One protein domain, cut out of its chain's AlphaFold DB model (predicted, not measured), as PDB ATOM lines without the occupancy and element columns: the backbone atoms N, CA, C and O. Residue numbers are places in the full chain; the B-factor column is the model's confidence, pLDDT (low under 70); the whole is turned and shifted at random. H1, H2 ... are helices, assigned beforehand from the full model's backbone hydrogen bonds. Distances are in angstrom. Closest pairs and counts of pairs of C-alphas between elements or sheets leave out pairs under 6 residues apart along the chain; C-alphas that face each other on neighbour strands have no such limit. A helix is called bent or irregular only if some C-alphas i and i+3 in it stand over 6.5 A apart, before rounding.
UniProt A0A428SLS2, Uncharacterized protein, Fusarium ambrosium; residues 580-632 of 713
ATOM      1  N   ARG A 580      43.413 -60.945  59.285       93.50
ATOM      2  CA  ARG A 580      42.920 -62.102  58.512       93.50
ATOM      3  C   ARG A 580      42.760 -61.752  57.020       93.50
ATOM      4  O   ARG A 580      42.268 -60.665  56.725       93.50
ATOM      5  N   PRO A 581      43.091 -62.661  56.079       93.81
ATOM      6  CA  PRO A 581      43.002 -62.395  54.636       93.81
ATOM      7  C   PRO A 581      41.638 -61.857  54.175       93.81
ATOM      8  O   PRO A 581      41.588 -60.823  53.524       93.81
ATOM      9  N   GLN A 582      40.537 -62.472  54.619       94.00
ATOM     10  CA  GLN A 582      39.164 -62.056  54.283       94.00
ATOM     11  C   GLN A 582      38.853 -60.607  54.700       94.00
ATOM     12  O   GLN A 582      38.200 -59.861  53.975       94.00
ATOM     13  N   PHE A 583      39.341 -60.188  55.873       94.44
ATOM     14  CA  PHE A 583      39.181 -58.811  56.336       94.44
ATOM     15  C   PHE A 583      39.992 -57.844  55.469       94.44
ATOM     16  O   PHE A 583      39.495 -56.783  55.110       94.44
ATOM     17  N   ARG A 584      41.218 -58.229  55.089       94.75
ATOM     18  CA  ARG A 584      42.070 -57.421  54.208       94.75
ATOM     19  C   ARG A 584      41.471 -57.255  52.815       94.75
ATOM     20  O   ARG A 584      41.541 -56.160  52.277       94.75
ATOM     21  N   GLU A 585      40.859 -58.297  52.258       93.56
ATOM     22  CA  GLU A 585      40.136 -58.227  50.981       93.56
ATOM     23  C   GLU A 585      38.945 -57.265  51.061       93.56
ATOM     24  O   GLU A 585      38.824 -56.367  50.230       93.56
ATOM     25  N   SER A 586      38.113 -57.391  52.101       94.50
ATOM     26  CA  SER A 586      36.991 -56.474  52.344       94.50
ATOM     27  C   SER A 586      37.459 -55.022  52.521       94.50
ATOM     28  O   SER A 586      36.903 -54.104  51.921       94.50
ATOM     29  N   MET A 587      38.540 -54.809  53.279       94.06
ATOM     30  CA  MET A 587      39.138 -53.487  53.476       94.06
ATOM     31  C   MET A 587      39.723 -52.919  52.175       94.06
ATOM     32  O   MET A 587      39.537 -51.742  51.881       94.06
ATOM     33  N   ALA A 588      40.383 -53.741  51.355       93.19
ATOM     34  CA  ALA A 588      40.903 -53.318  50.057       93.19
ATOM     35  C   ALA A 588      39.774 -52.907  49.098       93.19
ATOM     36  O   ALA A 588      39.890 -51.887  48.420       93.19
ATOM     37  N   LEU A 589      38.662 -53.653  49.084       94.44
ATOM     38  CA  LEU A 589      37.459 -53.286  48.331       94.44
ATOM     39  C   LEU A 589      36.844 -51.981  48.846       94.44
ATOM     40  O   LEU A 589      36.480 -51.128  48.041       94.44
ATOM     41  N   HIS A 590      36.759 -51.799  50.166       93.31
ATOM     42  CA  HIS A 590      36.275 -50.560  50.770       93.31
ATOM     43  C   HIS A 590      37.117 -49.354  50.334       93.31
ATOM     44  O   HIS A 590      36.570 -48.397  49.790       93.31
ATOM     45  N   ILE A 591      38.443 -49.429  50.490       92.31
ATOM     46  CA  ILE A 591      39.371 -48.363  50.085       92.31
ATOM     47  C   ILE A 591      39.251 -48.089  48.579       92.31
ATOM     48  O   ILE A 591      39.175 -46.931  48.168       92.31
ATOM     49  N   GLY A 592      39.184 -49.139  47.752       91.75
ATOM     50  CA  GLY A 592      39.018 -49.018  46.303       91.75
ATOM     51  C   GLY A 592      37.719 -48.312  45.909       91.75
ATOM     52  O   GLY A 592      37.746 -47.362  45.129       91.75
ATOM     53  N   ASN A 593      36.589 -48.718  46.491       93.19
ATOM     54  CA  ASN A 593      35.284 -48.108  46.227       93.19
ATOM     55  C   ASN A 593      35.233 -46.644  46.683       93.19
ATOM     56  O   ASN A 593      34.734 -45.788  45.951       93.19
ATOM     57  N   THR A 594      35.788 -46.338  47.859       91.12
ATOM     58  CA  THR A 594      35.885 -44.965  48.369       91.12
ATOM     59  C   THR A 594      36.746 -44.092  47.452       91.12
ATOM     60  O   THR A 594      36.350 -42.972  47.136       91.12
ATOM     61  N   ALA A 595      37.877 -44.604  46.956       89.25
ATOM     62  CA  ALA A 595      38.738 -43.877  46.022       89.25
ATOM     63  C   ALA A 595      38.052 -43.611  44.671       89.25
ATOM     64  O   ALA A 595      38.162 -42.509  44.130       89.25
ATOM     65  N   VAL A 596      37.304 -44.586  44.137       90.62
ATOM     66  CA  VAL A 596      36.502 -44.400  42.916       90.62
ATOM     67  C   VAL A 596      35.450 -43.314  43.126       90.62
ATOM     68  O   VAL A 596      35.342 -42.409  42.302       90.62
ATOM     69  N   LYS A 597      34.724 -43.351  44.251       91.44
ATOM     70  CA  LYS A 597      33.721 -42.335  44.584       91.44
ATOM     71  C   LYS A 597      34.335 -40.933  44.679       91.44
ATOM     72  O   LYS A 597      33.838 -40.024  44.028       91.44
ATOM     73  N   GLN A 598      35.450 -40.782  45.399       87.38
ATOM     74  CA  GLN A 598      36.171 -39.506  45.510       87.38
ATOM     75  C   GLN A 598      36.664 -38.995  44.150       87.38
ATOM     76  O   GLN A 598      36.629 -37.799  43.886       87.38
ATOM     77  N   THR A 599      37.101 -39.895  43.264       88.56
ATOM     78  CA  THR A 599      37.536 -39.522  41.909       88.56
ATOM     79  C   THR A 599      36.368 -38.998  41.074       88.56
ATOM     80  O   THR A 599      36.536 -38.040  40.323       88.56
ATOM     81  N   LEU A 600      35.184 -39.604  41.205       88.94
ATOM     82  CA  LEU A 600      33.973 -39.148  40.525       88.94
ATOM     83  C   LEU A 600      33.507 -37.785  41.052       88.94
ATOM     84  O   LEU A 600      33.210 -36.910  40.245       88.94
ATOM     85  N   GLU A 601      33.500 -37.595  42.375       88.69
ATOM     86  CA  GLU A 601      33.172 -36.312  43.019       88.69
ATOM     87  C   GLU A 601      34.122 -35.202  42.547       88.69
ATOM     88  O   GLU A 601      33.671 -34.174  42.050       88.69
ATOM     89  N   LEU A 602      35.435 -35.445  42.577       87.31
ATOM     90  CA  LEU A 602      36.437 -34.467  42.144       87.31
ATOM     91  C   LEU A 602      36.344 -34.152  40.645       87.31
ATOM     92  O   LEU A 602      36.570 -33.019  40.223       87.31
ATOM     93  N   ASN A 603      36.000 -35.143  39.821       85.06
ATOM     94  CA  ASN A 603      35.768 -34.922  38.399       85.06
ATOM     95  C   ASN A 603      34.512 -34.069  38.157       85.06
ATOM     96  O   ASN A 603      34.530 -33.232  37.258       85.06
ATOM     97  N   GLN A 604      33.460 -34.238  38.963       87.75
ATOM     98  CA  GLN A 604      32.263 -33.398  38.900       87.75
ATOM     99  C   GLN A 604      32.563 -31.957  39.328       87.75
ATOM    100  O   GLN A 604      32.225 -31.032  38.598       87.75
ATOM    101  N   GLU A 605      33.276 -31.758  40.440       88.69
ATOM    102  CA  GLU A 605      33.713 -30.424  40.879       88.69
ATOM    103  C   GLU A 605      34.538 -29.718  39.796       88.69
ATOM    104  O   GLU A 605      34.376 -28.525  39.542       88.69
ATOM    105  N   LEU A 606      35.413 -30.459  39.112       85.12
ATOM    106  CA  LEU A 606      36.230 -29.914  38.037       85.12
ATOM    107  C   LEU A 606      35.393 -29.543  36.803       85.12
ATOM    108  O   LEU A 606      35.666 -28.516  36.182       85.12
ATOM    109  N   ILE A 607      34.362 -30.327  36.470       83.50
ATOM    110  CA  ILE A 607      33.377 -29.973  35.436       83.50
ATOM    111  C   ILE A 607      32.650 -28.682  35.821       83.50
ATOM    112  O   ILE A 607      32.553 -27.776  34.992       83.50
ATOM    113  N   ASP A 608      32.198 -28.561  37.068       87.00
ATOM    114  CA  ASP A 608      31.469 -27.388  37.550       87.00
ATOM    115  C   ASP A 608      32.347 -26.124  37.489       87.00
ATOM    116  O   ASP A 608      31.912 -25.087  36.985       87.00
ATOM    117  N   ILE A 609      33.618 -26.218  37.904       85.69
ATOM    118  CA  ILE A 609      34.592 -25.116  37.817       85.69
ATOM    119  C   ILE A 609      34.857 -24.727  36.359       85.69
ATOM    120  O   ILE A 609      34.835 -23.542  36.017       85.69
ATOM    121  N   LEU A 610      35.114 -25.704  35.485       83.25
ATOM    122  CA  LEU A 610      35.371 -25.442  34.066       83.25
ATOM    123  C   LEU A 610      34.153 -24.829  33.366       83.25
ATOM    124  O   LEU A 610      34.325 -24.009  32.467       83.25
ATOM    125  N   SER A 611      32.941 -25.183  33.796       81.19
ATOM    126  CA  SER A 611      31.686 -24.641  33.257       81.19
ATOM    127  C   SER A 611      31.447 -23.180  33.650       81.19
ATOM    128  O   SER A 611      30.754 -22.460  32.937       81.19
ATOM    129  N   GLN A 612      32.044 -22.716  34.754       84.94
ATOM    130  CA  GLN A 612      31.988 -21.317  35.198       84.94
ATOM    131  C   GLN A 612      33.059 -20.431  34.538       84.94
ATOM    132  O   GLN A 612      33.023 -19.207  34.673       84.94
ATOM    133  N   MET A 613      34.023 -21.021  33.822       81.62
ATOM    134  CA  MET A 613      35.066 -20.277  33.119       81.62
ATOM    135  C   MET A 613      34.593 -19.773  31.745       81.62
ATOM    136  O   MET A 613      33.798 -20.433  31.075       81.62
ATOM    137  N   PRO A 614      35.119 -18.632  31.258       81.81
ATOM    138  CA  PRO A 614      34.800 -18.140  29.923       81.81
ATOM    139  C   PRO A 614      35.176 -19.170  28.847       81.81
ATOM    140  O   PRO A 614      36.288 -19.708  28.827       81.81
ATOM    141  N   ILE A 615      34.231 -19.431  27.938       75.62
ATOM    142  CA  ILE A 615      34.324 -20.492  26.930       75.62
ATOM    143  C   ILE A 615      35.541 -20.245  26.026       75.62
ATOM    144  O   ILE A 615      35.588 -19.301  25.239       75.62
ATOM    145  N   SER A 616      36.530 -21.135  26.115       83.75
ATOM    146  CA  SER A 616      37.689 -21.192  25.219       83.75
ATOM    147  C   SER A 616      37.848 -22.603  24.657       83.75
ATOM    148  O   SER A 616      37.371 -23.574  25.246       83.75
ATOM    149  N   SER A 617      38.564 -22.761  23.538       75.56
ATOM    150  CA  SER A 617      38.763 -24.091  22.936       75.56
ATOM    151  C   SER A 617      39.450 -25.080  23.885       75.56
ATOM    152  O   SER A 617      39.230 -26.282  23.779       75.56
ATOM    153  N   ARG A 618      40.278 -24.578  24.812       73.50
ATOM    154  CA  ARG A 618      40.963 -25.382  25.831       73.50
ATOM    155  C   ARG A 618      40.014 -25.845  26.933       73.50
ATOM    156  O   ARG A 618      40.103 -26.993  27.347       73.50
ATOM    157  N   VAL A 619      39.096 -24.977  27.363       75.50
ATOM    158  CA  VAL A 619      38.061 -25.313  28.356       75.50
ATOM    159  C   VAL A 619      37.107 -26.367  27.786       75.50
ATOM    160  O   VAL A 619      36.822 -27.356  28.451       75.50
ATOM    161  N   LEU A 620      36.714 -26.234  26.515       76.06
ATOM    162  CA  LEU A 620      35.842 -27.203  25.845       76.06
ATOM    163  C   LEU A 620      36.511 -28.580  25.659       76.06
ATOM    164  O   LEU A 620      35.874 -29.612  25.850       76.06
ATOM    165  N   GLU A 621      37.803 -28.622  25.308       78.62
ATOM    166  CA  GLU A 621      38.546 -29.890  25.239       78.62
ATOM    167  C   GLU A 621      38.709 -30.549  26.616       78.62
ATOM    168  O   GLU A 621      38.637 -31.775  26.698       78.62
ATOM    169  N   ALA A 622      38.885 -29.762  27.683       74.19
ATOM    170  CA  ALA A 622      38.970 -30.267  29.051       74.19
ATOM    171  C   ALA A 622      37.628 -30.840  29.543       74.19
ATOM    172  O   ALA A 622      37.607 -31.965  30.038       74.19
ATOM    173  N   LEU A 623      36.509 -30.141  29.311       77.44
ATOM    174  CA  LEU A 623      35.158 -30.616  29.650       77.44
ATOM    175  C   LEU A 623      34.847 -31.974  28.999       77.44
ATOM    176  O   LEU A 623      34.444 -32.912  29.683       77.44
ATOM    177  N   ILE A 624      35.154 -32.135  27.705       78.75
ATOM    178  CA  ILE A 624      34.951 -33.404  26.977       78.75
ATOM    179  C   ILE A 624      35.796 -34.549  27.564       78.75
ATOM    180  O   ILE A 624      35.380 -35.711  27.538       78.75
ATOM    181  N   MET A 625      37.006 -34.264  28.064       74.12
ATOM    182  CA  MET A 625      37.833 -35.287  28.720       74.12
ATOM    183  C   MET A 625      37.247 -35.712  30.071       74.12
ATOM    184  O   MET A 625      37.256 -36.906  30.373       74.12
ATOM    185  N   CYS A 626      36.704 -34.770  30.842       74.19
ATOM    186  CA  CYS A 626      36.089 -35.032  32.141       74.19
ATOM    187  C   CYS A 626      34.765 -35.798  32.024       74.19
ATOM    188  O   CYS A 626      34.573 -36.793  32.724       74.19
ATOM    189  N   GLU A 627      33.886 -35.439  31.085       73.56
ATOM    190  CA  GLU A 627      32.635 -36.175  30.824       73.56
ATOM    191  C   GLU A 627      32.889 -37.624  30.363       73.56
ATOM    192  O   GLU A 627      32.157 -38.558  30.710       73.56
ATOM    193  N   GLY A 628      33.987 -37.847  29.631       67.44
ATOM    194  CA  GLY A 628      34.422 -39.180  29.211       67.44
ATOM    195  C   GLY A 628      34.772 -40.122  30.371       67.44
ATOM    196  O   GLY A 628      34.649 -41.335  30.212       67.44
ATOM    197  N   LEU A 629      35.167 -39.590  31.533       58.78
ATOM    198  CA  LEU A 629      35.476 -40.373  32.737       58.78
ATOM    199  C   LEU A 629      34.217 -40.771  33.527       58.78
ATOM    200  O   LEU A 629      34.201 -41.851  34.114       58.78
ATOM    201  N   VAL A 630      33.157 -39.951  33.503       57.53
ATOM    202  CA  VAL A 630      31.880 -40.221  34.205       57.53
ATOM    203  C   VAL A 630      31.076 -41.324  33.514       57.53
ATOM    204  O   VAL A 630      30.446 -42.148  34.171       57.53
ATOM    205  N   SER A 631      31.116 -41.375  32.181       56.09
ATOM    206  CA  SER A 631      30.277 -42.297  31.402       56.09
ATOM    207  C   SER A 631      30.691 -43.773  31.465       56.09
ATOM    208  O   SER A 631      29.943 -44.621  30.989       56.09
ATOM    209  N   GLY A 632      31.865 -44.116  32.016       47.38
ATOM    210  CA  GLY A 632      32.353 -45.504  32.095       47.38
ATOM    211  C   GLY A 632      32.509 -46.221  30.741       47.38
ATOM    212  O   GLY A 632      32.870 -47.399  30.696       47.38
TER     213      GLY A 632
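AT A GLANCE: This is residues 580 to 632 of the 713 residues of an uncharacterized protein of Fusarium ambrosium (UniProt A0A428SLS2). A long helical hairpin with unequal arms: the long helix H1 makes the length of the rod, and the shorter helix H2 folds back beside the later part of H1. The first part of the long arm, residues 580 to 598, sticks out with nothing beside it. The printed part has 53 residues with two named helices, H1 then H2, and no named strand; the class is all helix. The whole is extended, with a radius of gyration of the C-alphas of 16.0 A and spans of 53 by 17 by 13 A.

HOW THE PARTS SIT: H1, residues 581 to 612, and H2, residues 617 to 630, form a helical hairpin, joined by a tight link of 4 residues. They touch, with 13 pairs of C-alphas within 8 A. The closest C-alphas of the two are those of Ile 607 and Leu 623, 6.1 A apart. H1 touches H2 with residues 600 to 611 alone. Their lines stand at a shallow tilt of 29 degrees, and they run opposite ways. In H1 every O i to N i+4 pair is within hydrogen-bond range; in H2 8 of 10 are.

IN THESE COORDINATES: H1 begins at Pro 581, with its C-alpha at (43.002, -62.395, 54.636), and ends at Gln 612, with its C-alpha at (31.988, -21.317, 35.198), 46.8 A from first to last C-alpha. H2 measures 20.8 A from the C-alpha of Ser 617 to that of Val 630, the latter at (31.880, -40.221, 34.205). Neither helix is bent.

THE WHOLE: The two C-alphas farthest apart are those of Arg 580 and Pro 614, at 53.1 A. Residues 612 to 617, of which 612 belongs to H1 and 617 to H2, stand free. The printed part has no cut. The mean pLDDT of the printed part is 83.2, and residues 628 to 632 are under 70.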